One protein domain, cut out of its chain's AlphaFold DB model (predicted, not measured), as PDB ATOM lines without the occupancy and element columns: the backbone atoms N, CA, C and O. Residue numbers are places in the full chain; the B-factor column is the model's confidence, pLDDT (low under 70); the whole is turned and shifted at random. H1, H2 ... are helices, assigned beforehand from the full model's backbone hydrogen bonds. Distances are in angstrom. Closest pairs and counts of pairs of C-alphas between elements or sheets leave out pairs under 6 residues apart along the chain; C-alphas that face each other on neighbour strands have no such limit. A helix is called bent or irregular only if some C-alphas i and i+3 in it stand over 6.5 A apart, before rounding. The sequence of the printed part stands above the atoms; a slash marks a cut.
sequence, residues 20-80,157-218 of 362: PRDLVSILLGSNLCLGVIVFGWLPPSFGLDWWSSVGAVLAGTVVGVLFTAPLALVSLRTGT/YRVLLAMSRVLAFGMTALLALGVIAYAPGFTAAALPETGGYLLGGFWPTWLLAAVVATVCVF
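This is residues 20 to 80 and 157 to 218 of the 362 residues of the protein "Cytosine permease" of Streptomyces sp. 46 (UniProt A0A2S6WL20). Look for a loose, open frame: the long helix H4 makes one side, the bent long helix H3 makes the opposite side, and the short helices H1 and H2 follow each other in the gap between them. H1 packs on H4 alone, while H2, the first arm of H3 and H5 pack together as a three-helix cluster; residues 66 to 80 and 176 to 185 stand free. The printed part has 123 residues with five named helices, in the order H1, H2, H3, H4, H5, and no named strand, so its class is all helix. It is loose, with a radius of gyration of the C-alphas of 17.3 A, and spans 51 by 34 by 19 A, only just flat.

Start at H4, residues 157 to 185, which is irregular: C-alphas 181 and 184 are 7.3 A apart. With residues 161 to 168 alone it touches residues 25 to 30 of H1, residues 20 to 31; their closest C-alphas, of Gly 29 and Ala 168, are 4.7 A apart, and the helices run the same way at a steep tilt of 55 degrees. H2, residues 34 to 45, meets H1 only through their link; it is only just irregular, with C-alphas 40 and 43 at 6.7 A. H3, residues 50 to 78, was assigned as one helix by its hydrogen bonds but is bent, with C-alphas 67 and 70 at 6.8 A; its arms H3a, residues 50 to 67, and H3b, residues 70 to 78, stand at a steep tilt of 38 degrees. Residues 40 to 44 of H2 touch residues 50 to 57 of H3a, opposite ways at a steep tilt of 52 degrees, closest at the C-alphas of Pro 43 and Ser 53, 5.0 A. H5, residues 202 to 216, touches H3a the same way at a steep tilt of 48 degrees, closest at the C-alphas of Ala 56 and Ala 210, 4.4 A. H5 also touches residues 39 to 43 of H2, opposite ways at a shallow tilt of 13 degrees, closest at the C-alphas of Pro 43 and Ala 209, 5.2 A. H3b touches no helix, and H4 is apart from H2, H3a, H3b and H5. In H1, H3a and H5 every O i to N i+4 pair is within hydrogen-bond range; in H2 6 of 8 are, in H3b 3 of 5 and in H4 23 of 25.

Find C-alpha 157 at (154.708, 192.371, 161.738); from there H4 runs 41.4 A to C-alpha 185. Find C-alpha 50 at (174.585, 165.634, 180.816), where H3a begins its 26.1 A. H5 runs 19.9 A and ends at C-alpha 216, (160.139, 165.325, 169.188).

The C-alphas farthest apart, of Gly 79 and Gly 195, are 52.3 A apart. Residues 81 to 156 are not printed, and C-alphas 80 and 157 are 14.0 A apart across that cut. The links H1 to H2 and H2 to H3 are tight, and H4 to H5, residues 186 to 201, is long. Mean pLDDT of the printed part is 77.1; look for values under 70 at residues 191 to 199 and 209 to 218, among others.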
ATOM      1  N   PRO A  20     169.790 190.109 159.003       81.06
ATOM      2  CA  PRO A  20     170.130 188.833 159.646       81.06
ATOM      3  C   PRO A  20     170.021 188.846 161.179       81.06
ATOM      4  O   PRO A  20     169.674 187.840 161.788       81.06
ATOM      5  N   ARG A  21     170.288 189.991 161.821       78.38
ATOM      6  CA  ARG A  21     170.166 190.136 163.283       78.38
ATOM      7  C   ARG A  21     168.714 190.085 163.754       78.38
ATOM      8  O   ARG A  21     168.442 189.515 164.808       78.38
ATOM      9  N   ASP A  22     167.794 190.637 162.967       78.31
ATOM     10  CA  ASP A  22     166.365 190.570 163.270       78.31
ATOM     11  C   ASP A  22     165.870 189.127 163.159       78.31
ATOM     12  O   ASP A  22     165.143 188.666 164.035       78.31
ATOM     13  N   LEU A  23     166.357 188.377 162.159       77.75
ATOM     14  CA  LEU A  23     166.088 186.941 162.034       77.75
ATOM     15  C   LEU A  23     166.565 186.158 163.260       77.75
ATOM     16  O   LEU A  23     165.800 185.360 163.790       77.75
ATOM     17  N   VAL A  24     167.782 186.409 163.761       78.62
ATOM     18  CA  VAL A  24     168.268 185.760 164.993       78.62
ATOM     19  C   VAL A  24     167.356 186.085 166.174       78.62
ATOM     20  O   VAL A  24     166.957 185.177 166.894       78.62
ATOM     21  N   SER A  25     166.968 187.350 166.356       71.00
ATOM     22  CA  SER A  25     166.060 187.737 167.443       71.00
ATOM     23  C   SER A  25     164.685 187.070 167.326       71.00
ATOM     24  O   SER A  25     164.118 186.681 168.345       71.00
ATOM     25  N   ILE A  26     164.145 186.945 166.111       74.94
ATOM     26  CA  ILE A  26     162.855 186.292 165.856       74.94
ATOM     27  C   ILE A  26     162.955 184.794 166.138       74.94
ATOM     28  O   ILE A  26     162.106 184.248 166.841       74.94
ATOM     29  N   LEU A  27     163.992 184.128 165.624       76.69
ATOM     30  CA  LEU A  27     164.184 182.690 165.794       76.69
ATOM     31  C   LEU A  27     164.442 182.337 167.258       76.69
ATOM     32  O   LEU A  27     163.819 181.417 167.778       76.69
ATOM     33  N   LEU A  28     165.296 183.095 167.947       75.50
ATOM     34  CA  LEU A  28     165.605 182.866 169.357       75.50
ATOM     35  C   LEU A  28     164.359 183.109 170.221       75.50
ATOM     36  O   LEU A  28     163.994 182.248 171.014       75.50
ATOM     37  N   GLY A  29     163.627 184.204 169.985       69.62
ATOM     38  CA  GLY A  29     162.357 184.469 170.668       69.62
ATOM     39  C   GLY A  29     161.292 183.393 170.427       69.62
ATOM     40  O   GLY A  29     160.573 183.035 171.354       69.62
ATOM     41  N   SER A  30     161.232 182.826 169.218       68.81
ATOM     42  CA  SER A  30     160.275 181.765 168.867       68.81
ATOM     43  C   SER A  30     160.619 180.405 169.496       68.81
ATOM     44  O   SER A  30     159.727 179.583 169.687       68.81
ATOM     45  N   ASN A  31     161.893 180.167 169.829       76.38
ATOM     46  CA  ASN A  31     162.370 178.921 170.444       76.38
ATOM     47  C   ASN A  31     162.410 178.967 171.982       76.38
ATOM     48  O   ASN A  31     162.528 177.923 172.617       76.38
ATOM     49  N   LEU A  32     162.280 180.143 172.604       75.50
ATOM     50  CA  LEU A  32     162.155 180.280 174.060       75.50
ATOM     51  C   LEU A  32     160.732 179.939 174.527       75.50
ATOM     52  O   LEU A  32     160.026 180.768 175.097       75.50
ATOM     53  N   CYS A  33     160.297 178.709 174.268       69.50
ATOM     54  CA  CYS A  33     158.980 178.207 174.636       69.50
ATOM     55  C   CYS A  33     159.090 176.936 175.487       69.50
ATOM     56  O   CYS A  33     160.094 176.220 175.453       69.50
ATOM     57  N   LEU A  34     158.033 176.641 176.250       67.06
ATOM     58  CA  LEU A  34     157.984 175.469 177.131       67.06
ATOM     59  C   LEU A  34     158.244 174.157 176.365       67.06
ATOM     60  O   LEU A  34     158.905 173.268 176.889       67.06
ATOM     61  N   GLY A  35     157.776 174.058 175.115       65.75
ATOM     62  CA  GLY A  35     157.955 172.864 174.282       65.75
ATOM     63  C   GLY A  35     159.424 172.486 174.075       65.75
ATOM     64  O   GLY A  35     159.779 171.319 174.209       65.75
ATOM     65  N   VAL A  36     160.304 173.470 173.856       72.94
ATOM     66  CA  VAL A  36     161.746 173.221 173.668       72.94
ATOM     67  C   VAL A  36     162.409 172.719 174.955       72.94
ATOM     68  O   VAL A  36     163.309 171.883 174.896       72.94
ATOM     69  N   ILE A  37     161.937 173.162 176.125       73.94
ATOM     70  CA  ILE A  37     162.434 172.681 177.426       73.94
ATOM     71  C   ILE A  37     162.134 171.187 177.592       73.94
ATOM     72  O   ILE A  37     163.001 170.433 178.034       73.94
ATOM     73  N   VAL A  38     160.937 170.745 177.190       68.81
ATOM     74  CA  VAL A  38     160.550 169.326 177.233       68.81
ATOM     75  C   VAL A  38     161.493 168.483 176.372       68.81
ATOM     76  O   VAL A  38     161.937 167.429 176.820       68.81
ATOM     77  N   PHE A  39     161.883 168.964 175.186       70.88
ATOM     78  CA  PHE A  39     162.837 168.255 174.324       70.88
ATOM     79  C   PHE A  39     164.213 168.090 174.977       70.88
ATOM     80  O   PHE A  39     164.842 167.048 174.817       70.88
ATOM     81  N   GLY A  40     164.663 169.083 175.749       73.88
ATOM     82  CA  GLY A  40     165.916 169.007 176.503       73.88
ATOM     83  C   GLY A  40     165.887 168.016 177.672       73.88
ATOM     84  O   GLY A  40     166.936 167.509 178.061       73.88
ATOM     85  N   TRP A  41     164.708 167.707 178.220       73.94
ATOM     86  CA  TRP A  41     164.547 166.754 179.326       73.94
ATOM     87  C   TRP A  41     164.509 165.283 178.872       73.94
ATOM     88  O   TRP A  41     164.848 164.390 179.652       73.94
ATOM     89  N   LEU A  42     164.166 165.014 177.609       69.56
ATOM     90  CA  LEU A  42     164.047 163.645 177.096       69.56
ATOM     91  C   LEU A  42     165.362 162.846 177.133       69.56
ATOM     92  O   LEU A  42     165.345 161.746 177.686       69.56
ATOM     93  N   PRO A  43     166.510 163.343 176.630       74.75
ATOM     94  CA  PRO A  43     167.745 162.560 176.640       74.75
ATOM     95  C   PRO A  43     168.188 162.132 178.057       74.75
ATOM     96  O   PRO A  43     168.456 160.942 178.239       74.75
ATOM     97  N   PRO A  44     168.169 163.011 179.085       75.62
ATOM     98  CA  PRO A  44     168.410 162.591 180.468       75.62
ATOM     99  C   PRO A  44     167.392 161.570 180.989       75.62
ATOM    100  O   PRO A  44     167.766 160.649 181.712       75.62
ATOM    101  N   SER A  45     166.112 161.693 180.606       67.75
ATOM    102  CA  SER A  45     165.069 160.730 180.997       67.75
ATOM    103  C   SER A  45     165.296 159.325 180.421       67.75
ATOM    104  O   SER A  45     164.851 158.342 181.005       67.75
ATOM    105  N   PHE A  46     166.050 159.214 179.321       69.62
ATOM    106  CA  PHE A  46     166.461 157.940 178.720       69.62
ATOM    107  C   PHE A  46     167.724 157.339 179.360       69.62
ATOM    108  O   PHE A  46     168.223 156.313 178.892       69.62
ATOM    109  N   GLY A  47     168.253 157.976 180.409       70.19
ATOM    110  CA  GLY A  47     169.441 157.529 181.133       70.19
ATOM    111  C   GLY A  47     170.760 158.066 180.571       70.19
ATOM    112  O   GLY A  47     171.819 157.559 180.937       70.19
ATOM    113  N   LEU A  48     170.736 159.072 179.686       79.00
ATOM    114  CA  LEU A  48     171.965 159.730 179.234       79.00
ATOM    115  C   LEU A  48     172.489 160.704 180.294       79.00
ATOM    116  O   LEU A  48     171.731 161.412 180.955       79.00
ATOM    117  N   ASP A  49     173.813 160.775 180.426       85.62
ATOM    118  CA  ASP A  49     174.475 161.814 181.212       85.62
ATOM    119  C   ASP A  49     174.323 163.200 180.553       85.62
ATOM    120  O   ASP A  49     173.851 163.334 179.416       85.62
ATOM    121  N   TRP A  50     174.733 164.249 181.267       86.12
ATOM    122  CA  TRP A  50     174.585 165.634 180.816       86.12
ATOM    123  C   TRP A  50     175.220 165.900 179.445       86.12
ATOM    124  O   TRP A  50     174.578 166.476 178.566       86.12
ATOM    125  N   TRP A  51     176.465 165.473 179.228       91.00
ATOM    126  CA  TRP A  51     177.189 165.802 177.998       91.00
ATOM    127  C   TRP A  51     176.706 164.975 176.815       91.00
ATOM    128  O   TRP A  51     176.601 165.502 175.705       91.00
ATOM    129  N   SER A  52     176.329 163.723 177.054       87.25
ATOM    130  CA  SER A  52     175.680 162.879 176.049       87.25
ATOM    131  C   SER A  52     174.317 163.433 175.636       87.25
ATOM    132  O   SER A  52     173.999 163.453 174.447       87.25
ATOM    133  N   SER A  53     173.552 163.957 176.598       84.94
ATOM    134  CA  SER A  53     172.268 164.622 176.363       84.94
ATOM    135  C   SER A  53     172.426 165.895 175.533       84.94
ATOM    136  O   SER A  53     171.753 166.059 174.516       84.94
ATOM    137  N   VAL A  54     173.366 166.769 175.912       89.94
ATOM    138  CA  VAL A  54     173.699 167.983 175.150       89.94
ATOM    139  C   VAL A  54     174.151 167.622 173.734       89.94
ATOM    140  O   VAL A  54     173.669 168.209 172.766       89.94
ATOM    141  N   GLY A  55     175.028 166.625 173.597       91.31
ATOM    142  CA  GLY A  55     175.501 166.139 172.303       91.31
ATOM    143  C   GLY A  55     174.371 165.617 171.413       91.31
ATOM    144  O   GLY A  55     174.320 165.973 170.238       91.31
ATOM    145  N   ALA A  56     173.440 164.834 171.967       85.31
ATOM    146  CA  ALA A  56     172.288 164.305 171.236       85.31
ATOM    147  C   ALA A  56     171.350 165.423 170.750       85.31
ATOM    148  O   ALA A  56     170.953 165.429 169.585       85.31
ATOM    149  N   VAL A  57     171.052 166.410 171.605       85.38
ATOM    150  CA  VAL A  57     170.206 167.561 171.244       85.38
ATOM    151  C   VAL A  57     170.870 168.420 170.174       85.38
ATOM    152  O   VAL A  57     170.221 168.784 169.194       85.38
ATOM    153  N   LEU A  58     172.161 168.731 170.320       89.81
ATOM    154  CA  LEU A  58     172.899 169.514 169.328       89.81
ATOM    155  C   LEU A  58     172.976 168.781 167.988       89.81
ATOM    156  O   LEU A  58     172.661 169.377 166.961       89.81
ATOM    157  N   ALA A  59     173.335 167.497 167.990       89.38
ATOM    158  CA  ALA A  59     173.404 166.695 166.773       89.38
ATOM    159  C   ALA A  59     172.032 166.605 166.088       89.38
ATOM    160  O   ALA A  59     171.922 166.908 164.901       89.38
ATOM    161  N   GLY A  60     170.980 166.272 166.843       84.62
ATOM    162  CA  GLY A  60     169.618 166.175 166.321       84.62
ATOM    163  C   GLY A  60     169.096 167.502 165.766       84.62
ATOM    164  O   GLY A  60     168.467 167.527 164.705       84.62
ATOM    165  N   THR A  61     169.421 168.618 166.428       85.81
ATOM    166  CA  THR A  61     169.065 169.967 165.967       85.81
ATOM    167  C   THR A  61     169.822 170.333 164.697       85.81
ATOM    168  O   THR A  61     169.210 170.806 163.746       85.81
ATOM    169  N   VAL A  62     171.136 170.089 164.636       89.00
ATOM    170  CA  VAL A  62     171.947 170.363 163.438       89.00
ATOM    171  C   VAL A  62     171.415 169.575 162.247       89.00
ATOM    172  O   VAL A  62     171.187 170.158 161.189       89.00
ATOM    173  N   VAL A  63     171.145 168.278 162.421       86.06
ATOM    174  CA  VAL A  63     170.561 167.442 161.366       86.06
ATOM    175  C   VAL A  63     169.201 167.993 160.929       86.06
ATOM    176  O   VAL A  63     168.987 168.201 159.738       86.06
ATOM    177  N   GLY A  64     168.304 168.312 161.868       81.69
ATOM    178  CA  GLY A  64     166.993 168.888 161.547       81.69
ATOM    179  C   GLY A  64     167.081 170.228 160.804       81.69
ATOM    180  O   GLY A  64     166.356 170.460 159.833       81.69
ATOM    181  N   VAL A  65     168.011 171.098 161.206       85.44
ATOM    182  CA  VAL A  65     168.265 172.392 160.558       85.44
ATOM    183  C   VAL A  65     168.786 172.198 159.137       85.44
ATOM    184  O   VAL A  65     168.344 172.911 158.240       85.44
ATOM    185  N   LEU A  66     169.659 171.218 158.887       86.56
ATOM    186  CA  LEU A  66     170.163 170.941 157.536       86.56
ATOM    187  C   LEU A  66     169.038 170.597 156.548       86.56
ATOM    188  O   LEU A  66     169.091 171.025 155.396       86.56
ATOM    189  N   PHE A  67     168.000 169.884 156.994       82.12
ATOM    190  CA  PHE A  67     166.851 169.544 156.147       82.12
ATOM    191  C   PHE A  67     165.845 170.690 155.991       82.12
ATOM    192  O   PHE A  67     165.224 170.827 154.937       82.12
ATOM    193  N   THR A  68     165.667 171.519 157.020       84.12
ATOM    194  CA  THR A  68     164.589 172.522 157.059       84.12
ATOM    195  C   THR A  68     165.036 173.927 156.657       84.12
ATOM    196  O   THR A  68     164.271 174.643 156.011       84.12
ATOM    197  N   ALA A  69     166.275 174.329 156.953       87.12
ATOM    198  CA  ALA A  69     166.794 175.660 156.633       87.12
ATOM    199  C   ALA A  69     166.730 176.018 155.135       87.12
ATOM    200  O   ALA A  69     166.385 177.163 154.825       87.12
ATOM    201  N   PRO A  70     166.975 175.092 154.182       90.19
ATOM    202  CA  PRO A  70     166.852 175.404 152.760       90.19
ATOM    203  C   PRO A  70     165.446 175.871 152.342       90.19
ATOM    204  O   PRO A  70     165.319 176.670 151.417       90.19
ATOM    205  N   LEU A  71     164.384 175.456 153.047       89.62
ATOM    206  CA  LEU A  71     163.012 175.903 152.759       89.62
ATOM    207  C   LEU A  71     162.830 177.405 153.017       89.62
ATOM    208  O   LEU A  71     162.065 178.068 152.314       89.62
ATOM    209  N   ALA A  72     163.561 177.970 153.983       87.38
ATOM    210  CA  ALA A  72     163.523 179.405 154.254       87.38
ATOM    211  C   ALA A  72     164.054 180.219 153.061       87.38
ATOM    212  O   ALA A  72     163.523 181.289 152.755       87.38
ATOM    213  N   LEU A  73     165.040 179.686 152.328       88.56
ATOM    214  CA  LEU A  73     165.607 180.340 151.144       88.56
ATOM    215  C   LEU A  73     164.577 180.501 150.023       88.56
ATOM    216  O   LEU A  73     164.600 181.509 149.320       88.56
ATOM    217  N   VAL A  74     163.648 179.552 149.882       89.88
ATOM    218  CA  VAL A  74     162.566 179.617 148.886       89.88
ATOM    219  C   VAL A  74     161.699 180.859 149.121       89.88
ATOM    220  O   VAL A  74     161.439 181.630 148.196       89.88
ATOM    221  N   SER A  75     161.298 181.091 150.372       87.12
ATOM    222  CA  SER A  75     160.462 182.242 150.752       87.12
ATOM    223  C   SER A  75     161.229 183.562 150.616       87.12
ATOM    224  O   SER A  75     160.695 184.547 150.113       87.12
ATOM    225  N   LEU A  76     162.518 183.571 150.980       86.62
ATOM    226  CA  LEU A  76     163.385 184.744 150.823       86.62
ATOM    227  C   LEU A  76     163.583 185.136 149.352       86.62
ATOM    228  O   LEU A  76     163.536 186.319 149.024       86.62
ATOM    229  N   ARG A  77     163.785 184.157 148.461       87.00
ATOM    230  CA  ARG A  77     163.987 184.398 147.023       87.00
ATOM    231  C   ARG A  77     162.716 184.849 146.316       87.00
ATOM    232  O   ARG A  77     162.780 185.700 145.439       87.00
ATOM    233  N   THR A  78     161.571 184.297 146.704       86.62
ATOM    234  CA  THR A  78     160.275 184.635 146.095       86.62
ATOM    235  C   THR A  78     159.625 185.875 146.707       86.62
ATOM    236  O   THR A  78     158.727 186.449 146.100       86.62
ATOM    237  N   GLY A  79     160.059 186.310 147.895       85.25
ATOM    238  CA  GLY A  79     159.492 187.470 148.587       85.25
ATOM    239  C   GLY A  79     158.051 187.266 149.067       85.25
ATOM    240  O   GLY A  79     157.361 188.250 149.327       85.25
ATOM    241  N   THR A  80     157.596 186.015 149.160       87.81
ATOM    242  CA  THR A  80     156.261 185.605 149.623       87.81
ATOM    243  C   THR A  80     156.380 184.376 150.536       87.81
ATOM    244  O   THR A  80     157.479 183.903 150.827       87.81
ATOM    245  N   TYR A 157     153.316 192.791 161.495       67.81
ATOM    246  CA  TYR A 157     154.708 192.371 161.738       67.81
ATOM    247  C   TYR A 157     155.452 193.187 162.813       67.81
ATOM    248  O   TYR A 157     156.233 192.640 163.589       67.81
ATOM    249  N   ARG A 158     155.208 194.500 162.915       67.06
ATOM    250  CA  ARG A 158     155.929 195.362 163.877       67.06
ATOM    251  C   ARG A 158     155.507 195.120 165.329       67.06
ATOM    252  O   ARG A 158     156.350 195.212 166.218       67.06
ATOM    253  N   VAL A 159     154.235 194.796 165.568       72.19
ATOM    254  CA  VAL A 159     153.740 194.420 166.903       72.19
ATOM    255  C   VAL A 159     154.244 193.035 167.277       72.19
ATOM    256  O   VAL A 159     154.710 192.855 168.401       72.19
ATOM    257  N   LEU A 160     154.272 192.105 166.316       69.50
ATOM    258  CA  LEU A 160     154.898 190.797 166.494       69.50
ATOM    259  C   LEU A 160     156.355 190.938 166.961       69.50
ATOM    260  O   LEU A 160     156.728 190.338 167.962       69.50
ATOM    261  N   LEU A 161     157.167 191.787 166.314       68.25
ATOM    262  CA  LEU A 161     158.560 192.006 166.728       68.25
ATOM    263  C   LEU A 161     158.682 192.569 168.148       68.25
ATOM    264  O   LEU A 161     159.547 192.136 168.911       68.25
ATOM    265  N   ALA A 162     157.842 193.543 168.502       73.12
ATOM    266  CA  ALA A 162     157.867 194.154 169.828       73.12
ATOM    267  C   ALA A 162     157.468 193.147 170.920       73.12
ATOM    268  O   ALA A 162     158.170 193.027 171.925       73.12
ATOM    269  N   MET A 163     156.394 192.381 170.697       71.44
ATOM    270  CA  MET A 163     155.945 191.329 171.612       71.44
ATOM    271  C   MET A 163     156.991 190.224 171.751       71.44
ATOM    272  O   MET A 163     157.362 189.886 172.873       71.44
ATOM    273  N   SER A 164     157.531 189.719 170.638       70.62
ATOM    274  CA  SER A 164     158.570 188.682 170.646       70.62
ATOM    275  C   SER A 164     159.813 189.121 171.412       70.62
ATOM    276  O   SER A 164     160.400 188.320 172.130       70.62
ATOM    277  N   ARG A 165     160.199 190.400 171.321       74.00
ATOM    278  CA  ARG A 165     161.338 190.931 172.077       74.00
ATOM    279  C   ARG A 165     161.070 190.932 173.584       74.00
ATOM    280  O   ARG A 165     161.918 190.473 174.341       74.00
ATOM    281  N   VAL A 166     159.906 191.415 174.023       78.94
ATOM    282  CA  VAL A 166     159.531 191.431 175.452       78.94
ATOM    283  C   VAL A 166     159.431 190.010 176.007       78.94
ATOM    284  O   VAL A 166     159.999 189.721 177.060       78.94
ATOM    285  N   LEU A 167     158.765 189.114 175.275       75.31
ATOM    286  CA  LEU A 167     158.629 187.707 175.647       75.31
ATOM    287  C   LEU A 167     159.990 187.013 175.732       75.31
ATOM    288  O   LEU A 167     160.237 186.300 176.700       75.31
ATOM    289  N   ALA A 168     160.899 187.268 174.786       77.19
ATOM    290  CA  ALA A 168     162.242 186.697 174.812       77.19
ATOM    291  C   ALA A 168     163.012 187.101 176.079       77.19
ATOM    292  O   ALA A 168     163.599 186.240 176.733       77.19
ATOM    293  N   PHE A 169     162.971 188.379 176.474       82.81
ATOM    294  CA  PHE A 169     163.603 188.825 177.720       82.81
ATOM    295  C   PHE A 169     162.959 188.185 178.953       82.81
ATOM    296  O   PHE A 169     163.677 187.680 179.815       82.81
ATOM    297  N   GLY A 170     161.624 188.158 179.016       84.25
ATOM    298  CA  GLY A 170     160.888 187.550 180.127       84.25
ATOM    299  C   GLY A 170     161.194 186.060 180.290       84.25
ATOM    300  O   GLY A 170     161.528 185.614 181.386       84.25
ATOM    301  N   MET A 171     161.167 185.302 179.193       81.25
ATOM    302  CA  MET A 171     161.487 183.873 179.192       81.25
ATOM    303  C   MET A 171     162.956 183.612 179.519       81.25
ATOM    304  O   MET A 171     163.253 182.698 180.282       81.25
ATOM    305  N   THR A 172     163.881 184.430 179.014       84.19
ATOM    306  CA  THR A 172     165.308 184.308 179.353       84.19
ATOM    307  C   THR A 172     165.541 184.535 180.846       84.19
ATOM    308  O   THR A 172     166.252 183.760 181.483       84.19
ATOM    309  N   ALA A 173     164.909 185.559 181.427       88.31
ATOM    310  CA  ALA A 173     164.991 185.826 182.860       88.31
ATOM    311  C   ALA A 173     164.398 184.673 183.686       88.31
ATOM    312  O   ALA A 173     165.009 184.241 184.663       88.31
ATOM    313  N   LEU A 174     163.249 184.131 183.268       85.62
ATOM    314  CA  LEU A 174     162.613 182.987 183.920       85.62
ATOM    315  C   LEU A 174     163.497 181.731 183.874       85.62
ATOM    316  O   LEU A 174     163.644 181.053 184.888       85.62
ATOM    317  N   LEU A 175     164.118 181.438 182.729       85.81
ATOM    318  CA  LEU A 175     165.059 180.324 182.587       85.81
ATOM    319  C   LEU A 175     166.295 180.510 183.473       85.81
ATOM    320  O   LEU A 175     166.703 179.568 184.145       85.81
ATOM    321  N   ALA A 176     166.861 181.719 183.528       88.62
ATOM    322  CA  ALA A 176     167.995 182.025 184.398       88.62
ATOM    323  C   ALA A 176     167.643 181.840 185.885       88.62
ATOM    324  O   ALA A 176     168.412 181.238 186.633       88.62
ATOM    325  N   LEU A 177     166.454 182.290 186.302       90.12
ATOM    326  CA  LEU A 177     165.931 182.039 187.648       90.12
ATOM    327  C   LEU A 177     165.758 180.542 187.919       90.12
ATOM    328  O   LEU A 177     166.127 180.081 188.995       90.12
ATOM    329  N   GLY A 178     165.253 179.779 186.945       85.00
ATOM    330  CA  GLY A 178     165.159 178.322 187.027       85.00
ATOM    331  C   GLY A 178     166.524 177.670 187.253       85.00
ATOM    332  O   GLY A 178     166.675 176.879 188.178       85.00
ATOM    333  N   VAL A 179     167.544 178.052 186.478       87.00
ATOM    334  CA  VAL A 179     168.916 177.547 186.656       87.00
ATOM    335  C   VAL A 179     169.422 177.819 188.073       87.00
ATOM    336  O   VAL A 179     169.940 176.909 188.709       87.00
ATOM    337  N   ILE A 180     169.234 179.033 188.595       90.69
ATOM    338  CA  ILE A 180     169.665 179.388 189.956       90.69
ATOM    339  C   ILE A 180     168.901 178.573 191.010       90.69
ATOM    340  O   ILE A 180     169.510 178.056 191.944       90.69
ATOM    341  N   ALA A 181     167.582 178.434 190.859       88.75
ATOM    342  CA  ALA A 181     166.732 177.722 191.809       88.75
ATOM    343  C   ALA A 181     167.038 176.216 191.871       88.75
ATOM    344  O   ALA A 181     167.014 175.632 192.953       88.75
ATOM    345  N   TYR A 182     167.347 175.596 190.729       85.06
ATOM    346  CA  TYR A 182     167.630 174.159 190.632       85.06
ATOM    347  C   TYR A 182     169.124 173.809 190.692       85.06
ATOM    348  O   TYR A 182     169.458 172.629 190.799       85.06
ATOM    349  N   ALA A 183     170.030 174.796 190.695       85.94
ATOM    350  CA  ALA A 183     171.477 174.582 190.807       85.94
ATOM    351  C   ALA A 183     171.898 173.678 191.985       85.94
ATOM    352  O   ALA A 183     172.768 172.833 191.775       85.94
ATOM    353  N   PRO A 184     171.293 173.768 193.191       85.12
ATOM    354  CA  PRO A 184     171.671 172.900 194.309       85.12
ATOM    355  C   PRO A 184     171.389 171.406 194.074       85.12
ATOM    356  O   PRO A 184     172.013 170.569 194.718       85.12
ATOM    357  N   GLY A 185     170.453 171.069 193.180       78.62
ATOM    358  CA  GLY A 185     170.085 169.691 192.834       78.62
ATOM    359  C   GLY A 185     170.706 169.184 191.531       78.62
ATOM    360  O   GLY A 185     170.350 168.100 191.073       78.62
ATOM    361  N   PHE A 186     171.594 169.958 190.901       82.62
ATOM    362  CA  PHE A 186     172.178 169.598 189.613       82.62
ATOM    363  C   PHE A 186     173.213 168.474 189.750       82.62
ATOM    364  O   PHE A 186     174.161 168.567 190.529       82.62
ATOM    365  N   THR A 187     173.070 167.440 188.922       79.75
ATOM    366  CA  THR A 187     174.072 166.388 188.731       79.75
ATOM    367  C   THR A 187     174.357 166.215 187.244       79.75
ATOM    368  O   THR A 187     173.442 166.222 186.422       79.75
ATOM    369  N   ALA A 188     175.637 166.067 186.894       79.94
ATOM    370  CA  ALA A 188     176.059 165.788 185.522       79.94
ATOM    371  C   ALA A 188     175.997 164.289 185.177       79.94
ATOM    372  O   ALA A 188     176.069 163.926 184.003       79.94
ATOM    373  N   ALA A 189     175.891 163.424 186.191       76.75
ATOM    374  CA  ALA A 189     175.766 161.985 186.008       76.75
ATOM    375  C   ALA A 189     174.344 161.606 185.567       76.75
ATOM    376  O   ALA A 189     173.384 162.317 185.867       76.75
ATOM    377  N   ALA A 190     174.214 160.468 184.883       72.56
ATOM    378  CA  ALA A 190     172.913 159.895 184.551       72.56
ATOM    379  C   ALA A 190     172.060 159.695 185.818       72.56
ATOM    380  O   ALA A 190     172.588 159.350 186.881       72.56
ATOM    381  N   LEU A 191     170.745 159.910 185.708       67.44
ATOM    382  CA  LEU A 191     169.834 159.776 186.845       67.44
ATOM    383  C   LEU A 191     169.803 158.313 187.334       67.44
ATOM    384  O   LEU A 191     169.421 157.438 186.554       67.44
ATOM    385  N   PRO A 192     170.114 158.034 188.616       59.28
ATOM    386  CA  PRO A 192     170.106 156.673 189.166       59.28
ATOM    387  C   PRO A 192     168.748 155.964 189.039       59.28
ATOM    388  O   PRO A 192     168.692 154.754 188.849       59.28
ATOM    389  N   GLU A 193     167.662 156.741 189.082       62.12
ATOM    390  CA  GLU A 193     166.264 156.299 188.982       62.12
ATOM    391  C   GLU A 193     165.898 155.682 187.615       62.12
ATOM    392  O   GLU A 193     164.851 155.055 187.482       62.12
ATOM    393  N   THR A 194     166.735 155.850 186.582       59.72
ATOM    394  CA  THR A 194     166.459 155.333 185.223       59.72
ATOM    395  C   THR A 194     166.809 153.852 185.046       59.72
ATOM    396  O   THR A 194     166.407 153.240 184.061       59.72
ATOM    397  N   GLY A 195     167.542 153.249 185.991       57.84
ATOM    398  CA  GLY A 195     167.905 151.827 185.938       57.84
ATOM    399  C   GLY A 195     168.937 151.454 184.861       57.84
ATOM    400  O   GLY A 195     169.222 150.270 184.691       57.84
ATOM    401  N   GLY A 196     169.520 152.434 184.159       69.50
ATOM    402  CA  GLY A 196     170.531 152.244 183.114       69.50
ATOM    403  C   GLY A 196     170.137 152.864 181.768       69.50
ATOM    404  O   GLY A 196     169.238 153.695 181.686       69.50
ATOM    405  N   TYR A 197     170.830 152.468 180.698       69.25
ATOM    406  CA  TYR A 197     170.500 152.896 179.335       69.25
ATOM    407  C   TYR A 197     169.194 152.247 178.863       69.25
ATOM    408  O   TYR A 197     169.086 151.020 178.888       69.25
ATOM    409  N   LEU A 198     168.249 153.045 178.354       66.44
ATOM    410  CA  LEU A 198     166.924 152.571 177.927       66.44
ATOM    411  C   LEU A 198     166.971 151.430 176.891       66.44
ATOM    412  O   LEU A 198     166.128 150.539 176.918       66.44
ATOM    413  N   LEU A 199     167.976 151.419 176.007       67.19
ATOM    414  CA  LEU A 199     168.195 150.357 175.010       67.19
ATOM    415  C   LEU A 199     169.351 149.402 175.374       67.19
ATOM    416  O   LEU A 199     169.918 148.747 174.501       67.19
ATOM    417  N   GLY A 200     169.767 149.351 176.642       72.00
ATOM    418  CA  GLY A 200     170.817 148.452 177.141       72.00
ATOM    419  C   GLY A 200     172.254 148.809 176.732       72.00
ATOM    420  O   GLY A 200     173.200 148.242 177.275       72.00
ATOM    421  N   GLY A 201     172.451 149.770 175.821       78.44
ATOM    422  CA  GLY A 201     173.768 150.239 175.386       78.44
ATOM    423  C   GLY A 201     173.813 151.739 175.103       78.44
ATOM    424  O   GLY A 201     172.796 152.353 174.769       78.44
ATOM    425  N   PHE A 202     175.016 152.315 175.193       78.00
ATOM    426  CA  PHE A 202     175.254 153.746 174.980       78.00
ATOM    427  C   PHE A 202     174.863 154.199 173.567       78.00
ATOM    428  O   PHE A 202     173.994 155.049 173.416       78.00
ATOM    429  N   TRP A 203     175.459 153.602 172.527       84.12
ATOM    430  CA  TRP A 203     175.243 154.024 171.137       84.12
ATOM    431  C   TRP A 203     173.782 153.909 170.674       84.12
ATOM    432  O   TRP A 203     173.292 154.878 170.095       84.12
ATOM    433  N   PRO A 204     173.050 152.808 170.950       77.00
ATOM    434  CA  PRO A 204     171.627 152.728 170.625       77.00
ATOM    435  C   PRO A 204     170.794 153.793 171.345       77.00
ATOM    436  O   PRO A 204     169.970 154.446 170.713       77.00
ATOM    437  N   THR A 205     171.034 154.016 172.642       75.19
ATOM    438  CA  THR A 205     170.281 155.003 173.443       75.19
ATOM    439  C   THR A 205     170.606 156.434 173.027       75.19
ATOM    440  O   THR A 205     169.715 157.274 172.964       75.19
ATOM    441  N   TRP A 206     171.861 156.714 172.673       83.88
ATOM    442  CA  TRP A 206     172.287 158.008 172.149       83.88
ATOM    443  C   TRP A 206     171.681 158.291 170.772       83.88
ATOM    444  O   TRP A 206     171.165 159.383 170.546       83.88
ATOM    445  N   LEU A 207     171.678 157.303 169.870       78.25
ATOM    446  CA  LEU A 207     171.026 157.422 168.564       78.25
ATOM    447  C   LEU A 207     169.518 157.601 168.711       78.25
ATOM    448  O   LEU A 207     168.961 158.475 168.058       78.25
ATOM    449  N   LEU A 208     168.872 156.835 169.596       72.81
ATOM    450  CA  LEU A 208     167.463 157.029 169.925       72.81
ATOM    451  C   LEU A 208     167.234 158.447 170.436       72.81
ATOM    452  O   LEU A 208     166.356 159.116 169.925       72.81
ATOM    453  N   ALA A 209     168.031 158.940 171.383       69.25
ATOM    454  CA  ALA A 209     167.873 160.289 171.912       69.25
ATOM    455  C   ALA A 209     168.110 161.378 170.857       69.25
ATOM    456  O   ALA A 209     167.406 162.379 170.868       69.25
ATOM    457  N   ALA A 210     169.061 161.198 169.937       68.38
ATOM    458  CA  ALA A 210     169.304 162.129 168.835       68.38
ATOM    459  C   ALA A 210     168.150 162.111 167.820       68.38
ATOM    460  O   ALA A 210     167.660 163.167 167.426       68.38
ATOM    461  N   VAL A 211     167.667 160.918 167.452       69.38
ATOM    462  CA  VAL A 211     166.492 160.738 166.588       69.38
ATOM    463  C   VAL A 211     165.259 161.316 167.261       69.38
ATOM    464  O   VAL A 211     164.542 162.072 166.630       69.38
ATOM    465  N   VAL A 212     165.037 161.036 168.541       64.56
ATOM    466  CA  VAL A 212     163.941 161.581 169.341       64.56
ATOM    467  C   VAL A 212     164.104 163.084 169.517       64.56
ATOM    468  O   VAL A 212     163.113 163.778 169.441       64.56
ATOM    469  N   ALA A 213     165.299 163.652 169.659       59.03
ATOM    470  CA  ALA A 213     165.464 165.106 169.662       59.03
ATOM    471  C   ALA A 213     165.047 165.715 168.310       59.03
ATOM    472  O   ALA A 213     164.378 166.745 168.285       59.03
ATOM    473  N   THR A 214     165.366 165.058 167.189       56.00
ATOM    474  CA  THR A 214     164.907 165.462 165.848       56.00
ATOM    475  C   THR A 214     163.406 165.219 165.636       56.00
ATOM    476  O   THR A 214     162.741 166.039 165.010       56.00
ATOM    477  N   VAL A 215     162.858 164.120 166.156       53.59
ATOM    478  CA  VAL A 215     161.472 163.668 165.957       53.59
ATOM    479  C   VAL A 215     160.520 164.304 166.967       53.59
ATOM    480  O   VAL A 215     159.383 164.578 166.623       53.59
ATOM    481  N   CYS A 216     160.951 164.641 168.181       50.75
ATOM    482  CA  CYS A 216     160.139 165.325 169.188       50.75
ATOM    483  C   CYS A 216     159.902 166.791 168.859       50.75
ATOM    484  O   CYS A 216     158.836 167.277 169.229       50.75
ATOM    485  N   VAL A 217     160.767 167.434 168.057       47.75
ATOM    486  CA  VAL A 217     160.403 168.676 167.342       47.75
ATOM    487  C   VAL A 217     159.064 168.503 166.599       47.75
ATOM    488  O   VAL A 217     158.313 169.464 166.459       47.75
ATOM    489  N   PHE A 218     158.724 167.268 166.212       45.50
ATOM    490  CA  PHE A 218     157.469 166.863 165.584       45.50
ATOM    491  C   PHE A 218     156.546 165.978 166.462       45.50
ATOM    492  O   PHE A 218     155.486 165.597 165.988       45.50
TER     493      PHE A 218